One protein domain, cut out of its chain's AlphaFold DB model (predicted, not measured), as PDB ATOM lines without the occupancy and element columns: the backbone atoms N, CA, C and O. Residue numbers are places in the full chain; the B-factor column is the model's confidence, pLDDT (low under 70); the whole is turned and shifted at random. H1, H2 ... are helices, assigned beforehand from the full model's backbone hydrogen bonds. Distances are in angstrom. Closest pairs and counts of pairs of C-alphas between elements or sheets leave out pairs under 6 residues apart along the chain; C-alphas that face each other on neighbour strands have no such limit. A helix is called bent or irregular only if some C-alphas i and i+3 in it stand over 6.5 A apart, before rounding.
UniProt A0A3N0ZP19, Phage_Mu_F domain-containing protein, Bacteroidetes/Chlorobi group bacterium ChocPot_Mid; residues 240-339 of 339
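Overview. This is residues 240 to 339 of the 339 residues of the protein "Phage_Mu_F domain-containing protein" of Bacteroidetes/Chlorobi group bacterium ChocPot_Mid (UniProt A0A3N0ZP19). This is a three-helix bundle with one very long helix: H2 and H3 fold back and forth on the later part of H1, while the first part of H1, residues 240 to 260, sticks out as a long bare arm. The bundle runs up and down, each helix running against the one before it in the chain, and the arm of H1 makes much of the length. The printed part has 100 residues with three named helices in the order H1, H2, H3 and no named strand, and the class is all helix. The whole is only just extended, close to loose, with a radius of gyration of the C-alphas of 19.2 A, and its C-alphas span 70 by 17 by 16 A.

Along the chain. Find C-alpha 240 at (39.830, -40.491, -88.848); from there H1 runs through residues 240 to 283, 64.3 A from first to last C-alpha, and ends with C-alpha 283 at (45.199, -23.948, -26.898). Watch z rise along it. After a tight link of 5 residues, H2 takes residues 289 to 310, 31.5 A long, and z falls again from C-alpha 289 to C-alpha 310. After a short link of 6 residues, H3 takes residues 317 to 338, 31.2 A long, and ends with C-alpha 338 at (43.588, -37.227, -21.538). None of the three helices is bent.

Arrangement. Begin with H1, which touches H2 with its residues 264 to 278 alone; the closest C-alphas, those of Ile 271 and Val 302, are 6.3 A apart. These two helices form a hairpin and run opposite ways at a shallow tilt of 24 degrees. H1 touches H3 with its residues 268 to 282 alone, and there the closest C-alphas, those of Leu 275 and Tyr 327, are 6.7 A apart. H1 and H3 run the same way at a shallow tilt of 27 degrees. H2 and H3 form the second hairpin; they touch with 21 pairs of C-alphas within 8 A, the closest being those of Ile 292 and Ala 334 at 6.4 A. They run opposite ways at a shallow tilt of 21 degrees. Along the backbones of H1, H2 and H3, every O i to N i+4 pair is within hydrogen-bond range.

Size, cuts and confidence. The outline is a rod, and the two C-alphas farthest apart, those of Gln 240 and Asn 286, are 70.4 A apart. Without residues 240 to 260, which stand free, the body has 79 residues and spans 39 by 18 by 17 A. The printed part has no cut, and no link is long. Look at the B-factor column for the model's confidence: the mean pLDDT of the printed part is 73.1, and the residues under 70 are 240 to 264, 266, 285, 301 and 311 to 315.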
ATOM      1  N   GLN A 240      40.303 -41.845 -89.161       36.62
ATOM      2  CA  GLN A 240      39.830 -40.491 -88.848       36.62
ATOM      3  C   GLN A 240      39.101 -40.462 -87.491       36.62
ATOM      4  O   GLN A 240      39.546 -39.797 -86.561       36.62
ATOM      5  N   ILE A 241      38.077 -41.310 -87.339       36.19
ATOM      6  CA  ILE A 241      37.275 -41.474 -86.115       36.19
ATOM      7  C   ILE A 241      38.157 -41.890 -84.928       36.19
ATOM      8  O   ILE A 241      37.982 -41.418 -83.809       36.19
ATOM      9  N   LYS A 242      39.177 -42.720 -85.166       43.94
ATOM     10  CA  LYS A 242      40.181 -43.098 -84.162       43.94
ATOM     11  C   LYS A 242      41.004 -41.905 -83.659       43.94
ATOM     12  O   LYS A 242      41.403 -41.900 -82.495       43.94
ATOM     13  N   GLY A 243      41.291 -40.929 -84.521       39.34
ATOM     14  CA  GLY A 243      41.981 -39.688 -84.161       39.34
ATOM     15  C   GLY A 243      41.114 -38.797 -83.276       39.34
ATOM     16  O   GLY A 243      41.544 -38.412 -82.186       39.34
ATOM     17  N   ASP A 244      39.871 -38.578 -83.695       43.81
ATOM     18  CA  ASP A 244      38.909 -37.724 -82.993       43.81
ATOM     19  C   ASP A 244      38.512 -38.317 -81.634       43.81
ATOM     20  O   ASP A 244      38.530 -37.622 -80.614       43.81
ATOM     21  N   LEU A 245      38.277 -39.635 -81.574       41.50
ATOM     22  CA  LEU A 245      38.030 -40.357 -80.324       41.50
ATOM     23  C   LEU A 245      39.227 -40.253 -79.377       41.50
ATOM     24  O   LEU A 245      39.050 -39.910 -78.211       41.50
ATOM     25  N   LYS A 246      40.466 -40.468 -79.843       50.94
ATOM     26  CA  LYS A 246      41.659 -40.297 -78.991       50.94
ATOM     27  C   LYS A 246      41.765 -38.880 -78.427       50.94
ATOM     28  O   LYS A 246      42.144 -38.709 -77.268       50.94
ATOM     29  N   GLN A 247      41.432 -37.868 -79.221       47.88
ATOM     30  CA  GLN A 247      41.513 -36.475 -78.801       47.88
ATOM     31  C   GLN A 247      40.424 -36.125 -77.773       47.88
ATOM     32  O   GLN A 247      40.731 -35.539 -76.731       47.88
ATOM     33  N   ALA A 248      39.182 -36.555 -78.009       43.16
ATOM     34  CA  ALA A 248      38.066 -36.403 -77.075       43.16
ATOM     35  C   ALA A 248      38.323 -37.134 -75.747       43.16
ATOM     36  O   ALA A 248      38.057 -36.600 -74.669       43.16
ATOM     37  N   LEU A 249      38.925 -38.321 -75.805       44.47
ATOM     38  CA  LEU A 249      39.290 -39.096 -74.624       44.47
ATOM     39  C   LEU A 249      40.413 -38.484 -73.818       44.47
ATOM     40  O   LEU A 249      40.323 -38.447 -72.592       44.47
ATOM     41  N   ASN A 250      41.433 -37.953 -74.481       50.25
ATOM     42  CA  ASN A 250      42.479 -37.207 -73.800       50.25
ATOM     43  C   ASN A 250      41.902 -35.962 -73.116       50.25
ATOM     44  O   ASN A 250      42.241 -35.688 -71.967       50.25
ATOM     45  N   LYS A 251      40.967 -35.258 -73.764       44.50
ATOM     46  CA  LYS A 251      40.285 -34.093 -73.185       44.50
ATOM     47  C   LYS A 251      39.430 -34.473 -71.970       44.50
ATOM     48  O   LYS A 251      39.551 -33.843 -70.921       44.50
ATOM     49  N   ASN A 252      38.637 -35.540 -72.061       42.69
ATOM     50  CA  ASN A 252      37.839 -36.047 -70.941       42.69
ATOM     51  C   ASN A 252      38.713 -36.569 -69.794       42.69
ATOM     52  O   ASN A 252      38.419 -36.299 -68.633       42.69
ATOM     53  N   THR A 253      39.828 -37.230 -70.105       45.56
ATOM     54  CA  THR A 253      40.810 -37.686 -69.111       45.56
ATOM     55  C   THR A 253      41.451 -36.499 -68.394       45.56
ATOM     56  O   THR A 253      41.570 -36.518 -67.174       45.56
ATOM     57  N   GLN A 254      41.797 -35.426 -69.110       48.12
ATOM     58  CA  GLN A 254      42.306 -34.191 -68.505       48.12
ATOM     59  C   GLN A 254      41.258 -33.510 -67.614       48.12
ATOM     60  O   GLN A 254      41.596 -33.032 -66.532       48.12
ATOM     61  N   ILE A 255      39.985 -33.497 -68.023       44.75
ATOM     62  CA  ILE A 255      38.877 -32.971 -67.210       44.75
ATOM     63  C   ILE A 255      38.677 -33.825 -65.950       44.75
ATOM     64  O   ILE A 255      38.572 -33.280 -64.854       44.75
ATOM     65  N   GLU A 256      38.677 -35.155 -66.062       43.22
ATOM     66  CA  GLU A 256      38.558 -36.067 -64.919       43.22
ATOM     67  C   GLU A 256      39.762 -35.965 -63.973       43.22
ATOM     68  O   GLU A 256      39.583 -35.925 -62.753       43.22
ATOM     69  N   GLN A 257      40.981 -35.837 -64.501       54.22
ATOM     70  CA  GLN A 257      42.192 -35.584 -63.715       54.22
ATOM     71  C   GLN A 257      42.130 -34.226 -63.010       54.22
ATOM     72  O   GLN A 257      42.454 -34.140 -61.826       54.22
ATOM     73  N   LYS A 258      41.647 -33.176 -63.687       51.41
ATOM     74  CA  LYS A 258      41.442 -31.847 -63.096       51.41
ATOM     75  C   LYS A 258      40.385 -31.887 -61.992       51.41
ATOM     76  O   LYS A 258      40.637 -31.385 -60.902       51.41
ATOM     77  N   ASN A 259      39.253 -32.549 -62.217       44.56
ATOM     78  CA  ASN A 259      38.190 -32.707 -61.220       44.56
ATOM     79  C   ASN A 259      38.646 -33.549 -60.020       44.56
ATOM     80  O   ASN A 259      38.341 -33.216 -58.876       44.56
ATOM     81  N   THR A 260      39.435 -34.598 -60.258       54.94
ATOM     82  CA  THR A 260      40.043 -35.416 -59.198       54.94
ATOM     83  C   THR A 260      41.083 -34.619 -58.411       54.94
ATOM     84  O   THR A 260      41.138 -34.724 -57.185       54.94
ATOM     85  N   SER A 261      41.871 -33.780 -59.089       63.28
ATOM     86  CA  SER A 261      42.827 -32.860 -58.467       63.28
ATOM     87  C   SER A 261      42.116 -31.831 -57.585       63.28
ATOM     88  O   SER A 261      42.467 -31.691 -56.415       63.28
ATOM     89  N   ILE A 262      41.037 -31.213 -58.081       60.66
ATOM     90  CA  ILE A 262      40.192 -30.282 -57.320       60.66
ATOM     91  C   ILE A 262      39.578 -30.984 -56.103       60.66
ATOM     92  O   ILE A 262      39.721 -30.506 -54.984       60.66
ATOM     93  N   ALA A 263      38.968 -32.160 -56.275       58.34
ATOM     94  CA  ALA A 263      38.393 -32.921 -55.162       58.34
ATOM     95  C   ALA A 263      39.448 -33.319 -54.112       58.34
ATOM     96  O   ALA A 263      39.169 -33.337 -52.911       58.34
ATOM     97  N   THR A 264      40.669 -33.626 -54.553       69.62
ATOM     98  CA  THR A 264      41.810 -33.912 -53.674       69.62
ATOM     99  C   THR A 264      42.244 -32.661 -52.912       69.62
ATOM    100  O   THR A 264      42.431 -32.734 -51.699       69.62
ATOM    101  N   GLN A 265      42.333 -31.508 -53.578       73.12
ATOM    102  CA  GLN A 265      42.647 -30.225 -52.945       73.12
ATOM    103  C   GLN A 265      41.576 -29.814 -51.928       73.12
ATOM    104  O   GLN A 265      41.919 -29.451 -50.805       73.12
ATOM    105  N   THR A 266      40.289 -29.971 -52.243       67.12
ATOM    106  CA  THR A 266      39.188 -29.697 -51.306       67.12
ATOM    107  C   THR A 266      39.273 -30.573 -50.053       67.12
ATOM    108  O   THR A 266      39.060 -30.090 -48.943       67.12
ATOM    109  N   ARG A 267      39.645 -31.855 -50.195       75.56
ATOM    110  CA  ARG A 267      39.873 -32.753 -49.046       75.56
ATOM    111  C   ARG A 267      41.083 -32.332 -48.211       75.56
ATOM    112  O   ARG A 267      40.997 -32.352 -46.988       75.56
ATOM    113  N   ILE A 268      42.184 -31.934 -48.850       80.12
ATOM    114  CA  ILE A 268      43.389 -31.429 -48.169       80.12
ATOM    115  C   ILE A 268      43.067 -30.157 -47.372       80.12
ATOM    116  O   ILE A 268      43.451 -30.059 -46.208       80.12
ATOM    117  N   LEU A 269      42.316 -29.222 -47.961       75.25
ATOM    118  CA  LEU A 269      41.852 -28.009 -47.284       75.25
ATOM    119  C   LEU A 269      40.944 -28.335 -46.092       75.25
ATOM    120  O   LEU A 269      41.136 -27.783 -45.012       75.25
ATOM    121  N   GLY A 270      40.013 -29.281 -46.253       76.25
ATOM    122  CA  GLY A 270      39.165 -29.759 -45.159       76.25
ATOM    123  C   GLY A 270      39.972 -30.321 -43.985       76.25
ATOM    124  O   GLY A 270      39.742 -29.933 -42.844       76.25
ATOM    125  N   ILE A 271      40.975 -31.162 -44.264       83.62
ATOM    126  CA  ILE A 271      41.883 -31.697 -43.235       83.62
ATOM    127  C   ILE A 271      42.673 -30.574 -42.556       83.62
ATOM    128  O   ILE A 271      42.815 -30.575 -41.335       83.62
ATOM    129  N   SER A 272      43.187 -29.616 -43.330       87.19
ATOM    130  CA  SER A 272      43.930 -28.475 -42.792       87.19
ATOM    131  C   SER A 272      43.078 -27.649 -41.826       87.19
ATOM    132  O   SER A 272      43.542 -27.306 -40.740       87.19
ATOM    133  N   ASN A 273      41.824 -27.374 -42.192       82.88
ATOM    134  CA  ASN A 273      40.886 -26.639 -41.347       82.88
ATOM    135  C   ASN A 273      40.539 -27.420 -40.075       82.88
ATOM    136  O   ASN A 273      40.555 -26.849 -38.990       82.88
ATOM    137  N   GLU A 274      40.292 -28.728 -40.184       84.81
ATOM    138  CA  GLU A 274      39.996 -29.577 -39.023       84.81
ATOM    139  C   GLU A 274      41.175 -29.596 -38.034       84.81
ATOM    140  O   GLU A 274      40.984 -29.398 -36.835       84.81
ATOM    141  N   LEU A 275      42.410 -29.755 -38.529       90.38
ATOM    142  CA  LEU A 275      43.615 -29.707 -37.693       90.38
ATOM    143  C   LEU A 275      43.824 -28.326 -37.060       90.38
ATOM    144  O   LEU A 275      44.218 -28.254 -35.897       90.38
ATOM    145  N   SER A 276      43.538 -27.242 -37.786       89.44
ATOM    146  CA  SER A 276      43.588 -25.883 -37.235       89.44
ATOM    147  C   SER A 276      42.569 -25.697 -36.111       89.44
ATOM    148  O   SER A 276      42.922 -25.198 -35.049       89.44
ATOM    149  N   ASN A 277      41.330 -26.156 -36.301       87.06
ATOM    150  CA  ASN A 277      40.280 -26.068 -35.285       87.06
ATOM    151  C   ASN A 277      40.642 -26.862 -34.024       87.06
ATOM    152  O   ASN A 277      40.438 -26.386 -32.910       87.06
ATOM    153  N   ILE A 278      41.214 -28.061 -34.188       87.38
ATOM    154  CA  ILE A 278      41.679 -28.890 -33.068       87.38
ATOM    155  C   ILE A 278      42.854 -28.223 -32.350       87.38
ATOM    156  O   ILE A 278      42.907 -28.248 -31.124       87.38
ATOM    157  N   LYS A 279      43.773 -27.589 -33.085       91.81
ATOM    158  CA  LYS A 279      44.866 -26.812 -32.493       91.81
ATOM    159  C   LYS A 279      44.331 -25.674 -31.619       91.81
ATOM    160  O   LYS A 279      44.701 -25.605 -30.453       91.81
ATOM    161  N   THR A 280      43.418 -24.857 -32.145       89.00
ATOM    162  CA  THR A 280      42.778 -23.773 -31.384       89.00
ATOM    163  C   THR A 280      42.046 -24.307 -30.154       89.00
ATOM    164  O   THR A 280      42.127 -23.720 -29.080       89.00
ATOM    165  N   ALA A 281      41.354 -25.443 -30.285       85.19
ATOM    166  CA  ALA A 281      40.671 -26.073 -29.162       85.19
ATOM    167  C   ALA A 281      41.652 -26.507 -28.063       85.19
ATOM    168  O   ALA A 281      41.386 -26.225 -26.905       85.19
ATOM    169  N   ILE A 282      42.794 -27.115 -28.416       83.88
ATOM    170  CA  ILE A 282      43.855 -27.520 -27.472       83.88
ATOM    171  C   ILE A 282      44.498 -26.316 -26.767       83.88
ATOM    172  O   ILE A 282      44.889 -26.421 -25.606       83.88
ATOM    173  N   GLU A 283      44.622 -25.179 -27.453       83.62
ATOM    174  CA  GLU A 283      45.199 -23.948 -26.898       83.62
ATOM    175  C   GLU A 283      44.262 -23.250 -25.889       83.62
ATOM    176  O   GLU A 283      44.727 -22.499 -25.025       83.62
ATOM    177  N   ASN A 284      42.957 -23.542 -25.931       77.94
ATOM    178  CA  ASN A 284      41.991 -23.057 -24.949       77.94
ATOM    179  C   ASN A 284      42.113 -23.854 -23.640       77.94
ATOM    180  O   ASN A 284      41.842 -25.044 -23.591       77.94
ATOM    181  N   LYS A 285      42.497 -23.194 -22.541       63.03
ATOM    182  CA  LYS A 285      42.929 -23.843 -21.283       63.03
ATOM    183  C   LYS A 285      41.838 -24.554 -20.451       63.03
ATOM    184  O   LYS A 285      42.183 -25.168 -19.447       63.03
ATOM    185  N   ASN A 286      40.564 -24.500 -20.846       70.31
ATOM    186  CA  ASN A 286      39.438 -25.145 -20.150       70.31
ATOM    187  C   ASN A 286      38.778 -26.193 -21.057       70.31
ATOM    188  O   ASN A 286      37.780 -25.901 -21.711       70.31
ATOM    189  N   ILE A 287      39.341 -27.404 -21.102       77.00
ATOM    190  CA  ILE A 287      38.818 -28.515 -21.914       77.00
ATOM    191  C   ILE A 287      38.414 -29.666 -20.995       77.00
ATOM    192  O   ILE A 287      39.226 -30.197 -20.237       77.00
ATOM    193  N   GLY A 288      37.154 -30.075 -21.072       82.06
ATOM    194  CA  GLY A 288      36.605 -31.224 -20.372       82.06
ATOM    195  C   GLY A 288      36.949 -32.562 -21.038       82.06
ATOM    196  O   GLY A 288      37.265 -32.663 -22.223       82.06
ATOM    197  N   LYS A 289      36.817 -33.653 -20.272       82.31
ATOM    198  CA  LYS A 289      37.129 -35.028 -20.723       82.31
ATOM    199  C   LYS A 289      36.370 -35.460 -21.988       82.31
ATOM    200  O   LYS A 289      36.901 -36.228 -22.795       82.31
ATOM    201  N   LYS A 290      35.137 -34.971 -22.167       80.12
ATOM    202  CA  LYS A 290      34.307 -35.245 -23.350       80.12
ATOM    203  C   LYS A 290      34.888 -34.584 -24.604       80.12
ATOM    204  O   LYS A 290      35.084 -35.260 -25.605       80.12
ATOM    205  N   GLU A 291      35.265 -33.314 -24.510       82.50
ATOM    206  CA  GLU A 291      35.846 -32.553 -25.623       82.50
ATOM    207  C   GLU A 291      37.216 -33.113 -26.031       82.50
ATOM    208  O   GLU A 291      37.517 -33.217 -27.219       82.50
ATOM    209  N   ILE A 292      38.013 -33.582 -25.062       83.62
ATOM    210  CA  ILE A 292      39.274 -34.295 -25.329       83.62
ATOM    211  C   ILE A 292      39.024 -35.593 -26.107       83.62
ATOM    212  O   ILE A 292      39.738 -35.893 -27.068       83.62
ATOM    213  N   SER A 293      37.996 -36.357 -25.729       79.81
ATOM    214  CA  SER A 293      37.635 -37.605 -26.413       79.81
ATOM    215  C   SER A 293      37.148 -37.351 -27.845       79.81
ATOM    216  O   SER A 293      37.590 -38.035 -28.772       79.81
ATOM    217  N   ASP A 294      36.325 -36.318 -28.046       79.00
ATOM    218  CA  ASP A 294      35.832 -35.903 -29.363       79.00
ATOM    219  C   ASP A 294      36.973 -35.424 -30.276       79.00
ATOM    220  O   ASP A 294      37.013 -35.759 -31.464       79.00
ATOM    221  N   MET A 295      37.958 -34.699 -29.735       83.81
ATOM    222  CA  MET A 295      39.153 -34.294 -30.486       83.81
ATOM    223  C   MET A 295      39.995 -35.491 -30.930       83.81
ATOM    224  O   MET A 295      40.419 -35.545 -32.084       83.81
ATOM    225  N   ILE A 296      40.223 -36.472 -30.051       83.25
ATOM    226  CA  ILE A 296      40.967 -37.692 -30.404       83.25
ATOM    227  C   ILE A 296      40.227 -38.479 -31.492       83.25
ATOM    228  O   ILE A 296      40.853 -38.973 -32.433       83.25
ATOM    229  N   PHE A 297      38.895 -38.551 -31.418       78.50
ATOM    230  CA  PHE A 297      38.079 -39.162 -32.466       78.50
ATOM    231  C   PHE A 297      38.246 -38.446 -33.817       78.50
ATOM    232  O   PHE A 297      38.517 -39.095 -34.831       78.50
ATOM    233  N   LYS A 298      38.174 -37.110 -33.833       79.88
ATOM    234  CA  LYS A 298      38.404 -36.303 -35.044       79.88
ATOM    235  C   LYS A 298      39.818 -36.478 -35.599       79.88
ATOM    236  O   LYS A 298      39.982 -36.641 -36.805       79.88
ATOM    237  N   LEU A 299      40.835 -36.531 -34.739       84.75
ATOM    238  CA  LEU A 299      42.218 -36.810 -35.138       84.75
ATOM    239  C   LEU A 299      42.352 -38.198 -35.784       84.75
ATOM    240  O   LEU A 299      43.016 -38.335 -36.811       84.75
ATOM    241  N   ASN A 300      41.684 -39.224 -35.254       79.75
ATOM    242  CA  ASN A 300      41.671 -40.554 -35.872       79.75
ATOM    243  C   ASN A 300      41.005 -40.546 -37.256       79.75
ATOM    244  O   ASN A 300      41.503 -41.194 -38.180       79.75
ATOM    245  N   LEU A 301      39.930 -39.771 -37.428       68.44
ATOM    246  CA  LEU A 301      39.292 -39.582 -38.730       68.44
ATOM    247  C   LEU A 301      40.228 -38.870 -39.719       68.44
ATOM    248  O   LEU A 301      40.366 -39.311 -40.861       68.44
ATOM    249  N   VAL A 302      40.928 -37.825 -39.268       81.56
ATOM    250  CA  VAL A 302      41.951 -37.130 -40.063       81.56
ATOM    251  C   VAL A 302      43.071 -38.088 -40.478       81.56
ATOM    252  O   VAL A 302      43.476 -38.080 -41.639       81.56
ATOM    253  N   ASN A 303      43.537 -38.969 -39.586       86.75
ATOM    254  CA  ASN A 303      44.549 -39.972 -39.928       86.75
ATOM    255  C   ASN A 303      44.066 -40.908 -41.039       86.75
ATOM    256  O   ASN A 303      44.760 -41.091 -42.035       86.75
ATOM    257  N   GLN A 304      42.851 -41.452 -40.921       78.88
ATOM    258  CA  GLN A 304      42.279 -42.314 -41.960       78.88
ATOM    259  C   GLN A 304      42.191 -41.595 -43.314       78.88
ATOM    260  O   GLN A 304      42.512 -42.179 -44.349       78.88
ATOM    261  N   GLN A 305      41.795 -40.320 -43.318       80.06
ATOM    262  CA  GLN A 305      41.753 -39.507 -44.533       80.06
ATOM    263  C   GLN A 305      43.157 -39.261 -45.109       80.06
ATOM    264  O   GLN A 305      43.354 -39.427 -46.313       80.06
ATOM    265  N   LEU A 306      44.149 -38.944 -44.270       83.38
ATOM    266  CA  LEU A 306      45.542 -38.762 -44.688       83.38
ATOM    267  C   LEU A 306      46.143 -40.044 -45.279       83.38
ATOM    268  O   LEU A 306      46.831 -39.964 -46.295       83.38
ATOM    269  N   GLN A 307      45.867 -41.220 -44.704       81.88
ATOM    270  CA  GLN A 307      46.340 -42.500 -45.252       81.88
ATOM    271  C   GLN A 307      45.713 -42.798 -46.621       81.88
ATOM    272  O   GLN A 307      46.421 -43.139 -47.569       81.88
ATOM    273  N   LYS A 308      44.401 -42.567 -46.775       78.75
ATOM    274  CA  LYS A 308      43.711 -42.709 -48.068       78.75
ATOM    275  C   LYS A 308      44.261 -41.753 -49.136       78.75
ATOM    276  O   LYS A 308      44.298 -42.112 -50.309       78.75
ATOM    277  N   LEU A 309      44.692 -40.549 -48.753       77.81
ATOM    278  CA  LEU A 309      45.287 -39.574 -49.677       77.81
ATOM    279  C   LEU A 309      46.741 -39.911 -50.043       77.81
ATOM    280  O   LEU A 309      47.124 -39.739 -51.199       77.81
ATOM    281  N   LYS A 310      47.538 -40.431 -49.099       78.56
ATOM    282  CA  LYS A 310      48.931 -40.853 -49.338       78.56
ATOM    283  C   LYS A 310      49.044 -42.015 -50.318       78.56
ATOM    284  O   LYS A 310      49.959 -42.020 -51.134       78.56
ATOM    285  N   ASN A 311      48.095 -42.945 -50.275       66.31
ATOM    286  CA  ASN A 311      48.084 -44.103 -51.168       66.31
ATOM    287  C   ASN A 311      47.717 -43.741 -52.621       66.31
ATOM    288  O   ASN A 311      47.939 -44.548 -53.514       66.31
ATOM    289  N   ASN A 312      47.189 -42.531 -52.866       60.25
ATOM    290  CA  ASN A 312      46.570 -42.152 -54.140       60.25
ATOM    291  C   ASN A 312      47.225 -40.954 -54.861       60.25
ATOM    292  O   ASN A 312      46.777 -40.609 -55.953       60.25
ATOM    293  N   SER A 313      48.233 -40.269 -54.296       57.44
ATOM    294  CA  SER A 313      48.744 -39.013 -54.883       57.44
ATOM    295  C   SER A 313      50.260 -38.823 -54.760       57.44
ATOM    296  O   SER A 313      50.806 -38.712 -53.663       57.44
ATOM    297  N   SER A 314      50.945 -38.692 -55.903       57.75
ATOM    298  CA  SER A 314      52.340 -38.232 -55.993       57.75
ATOM    299  C   SER A 314      52.469 -36.700 -55.985       57.75
ATOM    300  O   SER A 314      53.476 -36.187 -55.502       57.75
ATOM    301  N   ALA A 315      51.442 -35.978 -56.453       57.62
ATOM    302  CA  ALA A 315      51.473 -34.532 -56.700       57.62
ATOM    303  C   ALA A 315      51.335 -33.644 -55.442       57.62
ATOM    304  O   ALA A 315      51.725 -32.485 -55.481       57.62
ATOM    305  N   ASN A 316      50.842 -34.177 -54.315       70.75
ATOM    306  CA  ASN A 316      50.620 -33.407 -53.073       70.75
ATOM    307  C   ASN A 316      51.462 -33.902 -51.879       70.75
ATOM    308  O   ASN A 316      51.124 -33.646 -50.719       70.75
ATOM    309  N   LYS A 317      52.554 -34.636 -52.138       79.25
ATOM    310  CA  LYS A 317      53.381 -35.283 -51.100       79.25
ATOM    311  C   LYS A 317      53.846 -34.321 -50.005       79.25
ATOM    312  O   LYS A 317      53.817 -34.683 -48.830       79.25
ATOM    313  N   GLU A 318      54.243 -33.105 -50.366       83.06
ATOM    314  CA  GLU A 318      54.759 -32.131 -49.399       83.06
ATOM    315  C   GLU A 318      53.663 -31.586 -48.468       83.06
ATOM    316  O   GLU A 318      53.847 -31.555 -47.249       83.06
ATOM    317  N   GLN A 319      52.493 -31.232 -49.008       83.19
ATOM    318  CA  GLN A 319      51.342 -30.801 -48.203       83.19
ATOM    319  C   GLN A 319      50.850 -31.922 -47.280       83.19
ATOM    320  O   GLN A 319      50.624 -31.693 -46.093       83.19
ATOM    321  N   LEU A 320      50.762 -33.157 -47.785       84.94
ATOM    322  CA  LEU A 320      50.374 -34.314 -46.972       84.94
ATOM    323  C   LEU A 320      51.398 -34.617 -45.870       84.94
ATOM    324  O   LEU A 320      51.009 -35.005 -44.765       84.94
ATOM    325  N   LYS A 321      52.697 -34.413 -46.130       88.38
ATOM    326  CA  LYS A 321      53.753 -34.535 -45.114       88.38
ATOM    327  C   LYS A 321      53.572 -33.489 -44.012       88.38
ATOM    328  O   LYS A 321      53.560 -33.867 -42.844       88.38
ATOM    329  N   LYS A 322      53.337 -32.218 -44.369       90.19
ATOM    330  CA  LYS A 322      53.058 -31.132 -43.407       90.19
ATOM    331  C   LYS A 322      51.831 -31.444 -42.542       90.19
ATOM    332  O   LYS A 322      51.926 -31.405 -41.321       90.19
ATOM    333  N   LEU A 323      50.721 -31.865 -43.152       90.44
ATOM    334  CA  LEU A 323      49.508 -32.241 -42.413       90.44
ATOM    335  C   LEU A 323      49.714 -33.463 -41.506       90.44
ATOM    336  O   LEU A 323      49.167 -33.505 -40.410       90.44
ATOM    337  N   THR A 324      50.535 -34.436 -41.917       91.12
ATOM    338  CA  THR A 324      50.877 -35.600 -41.078       91.12
ATOM    339  C   THR A 324      51.664 -35.190 -39.837       91.12
ATOM    340  O   THR A 324      51.401 -35.702 -38.748       91.12
ATOM    341  N   VAL A 325      52.620 -34.270 -39.987       92.31
ATOM    342  CA  VAL A 325      53.392 -33.730 -38.860       92.31
ATOM    343  C   VAL A 325      52.462 -32.991 -37.897       92.31
ATOM    344  O   VAL A 325      52.471 -33.291 -36.704       92.31
ATOM    345  N   SER A 326      51.593 -32.113 -38.412       90.75
ATOM    346  CA  SER A 326      50.596 -31.397 -37.605       90.75
ATOM    347  C   SER A 326      49.647 -32.349 -36.871       90.75
ATOM    348  O   SER A 326      49.439 -32.200 -35.670       90.75
ATOM    349  N   TYR A 327      49.123 -33.366 -37.560       94.06
ATOM    350  CA  TYR A 327      48.304 -34.419 -36.953       94.06
ATOM    351  C   TYR A 327      49.032 -35.120 -35.800       94.06
ATOM    352  O   TYR A 327      48.479 -35.245 -34.709       94.06
ATOM    353  N   THR A 328      50.276 -35.552 -36.022       91.69
ATOM    354  CA  THR A 328      51.055 -36.304 -35.025       91.69
ATOM    355  C   THR A 328      51.302 -35.458 -33.776       91.69
ATOM    356  O   THR A 328      51.112 -35.933 -32.657       91.69
ATOM    357  N   ALA A 329      51.657 -34.183 -33.960       92.62
ATOM    358  CA  ALA A 329      51.846 -33.243 -32.861       92.62
ATOM    359  C   ALA A 329      50.554 -33.048 -32.046       92.62
ATOM    360  O   ALA A 329      50.581 -33.136 -30.817       92.62
ATOM    361  N   LEU A 330      49.417 -32.844 -32.719       92.44
ATOM    362  CA  LEU A 330      48.119 -32.646 -32.063       92.44
ATOM    363  C   LEU A 330      47.626 -33.908 -31.347       92.44
ATOM    364  O   LEU A 330      47.074 -33.807 -30.256       92.44
ATOM    365  N   LEU A 331      47.883 -35.098 -31.895       90.81
ATOM    366  CA  LEU A 331      47.560 -36.365 -31.239       90.81
ATOM    367  C   LEU A 331      48.354 -36.567 -29.947       90.81
ATOM    368  O   LEU A 331      47.797 -37.024 -28.948       90.81
ATOM    369  N   ILE A 332      49.642 -36.221 -29.944       91.50
ATOM    370  CA  ILE A 332      50.466 -36.276 -28.732       91.50
ATOM    371  C   ILE A 332      49.914 -35.307 -27.680       91.50
ATOM    372  O   ILE A 332      49.761 -35.692 -26.523       91.50
ATOM    373  N   MET A 333      49.578 -34.074 -28.075       89.75
ATOM    374  CA  MET A 333      49.008 -33.070 -27.169       89.75
ATOM    375  C   MET A 333      47.654 -33.507 -26.595       89.75
ATOM    376  O   MET A 333      47.479 -33.499 -25.379       89.75
ATOM    377  N   ALA A 334      46.730 -33.979 -27.434       87.12
ATOM    378  CA  ALA A 334      45.416 -34.446 -26.991       87.12
ATOM    379  C   ALA A 334      45.511 -35.655 -26.040       87.12
ATOM    380  O   ALA A 334      44.808 -35.714 -25.035       87.12
ATOM    381  N   ASN A 335      46.420 -36.602 -26.301       85.38
ATOM    382  CA  ASN A 335      46.643 -37.738 -25.402       85.38
ATOM    383  C   ASN A 335      47.291 -37.338 -24.069       85.38
ATOM    384  O   ASN A 335      47.044 -38.010 -23.070       85.38
ATOM    385  N   LYS A 336      48.101 -36.269 -24.035       87.75
ATOM    386  CA  LYS A 336      48.616 -35.705 -22.778       87.75
ATOM    387  C   LYS A 336      47.503 -35.082 -21.944       87.75
ATOM    388  O   LYS A 336      47.505 -35.293 -20.747       87.75
ATOM    389  N   LEU A 337      46.552 -34.387 -22.572       84.31
ATOM    390  CA  LEU A 337      45.385 -33.820 -21.882       84.31
ATOM    391  C   LEU A 337      44.424 -34.897 -21.350       84.31
ATOM    392  O   LEU A 337      43.668 -34.647 -20.418       84.31
ATOM    393  N   ARG A 338      44.425 -36.091 -21.958       82.00
ATOM    394  CA  ARG A 338      43.588 -37.227 -21.538       82.00
ATOM    395  C   ARG A 338      44.105 -37.938 -20.281       82.00
ATOM    396  O   ARG A 338      43.304 -38.588 -19.610       82.00
ATOM    397  N   LYS A 339      45.421 -37.912 -20.050       74.12
ATOM    398  CA  LYS A 339      46.079 -38.494 -18.870       74.12
ATOM    399  C   LYS A 339      45.981 -37.520 -17.710       74.12
ATOM    400  O   LYS A 339      45.724 -38.013 -16.594       74.12
TER     401      LYS A 339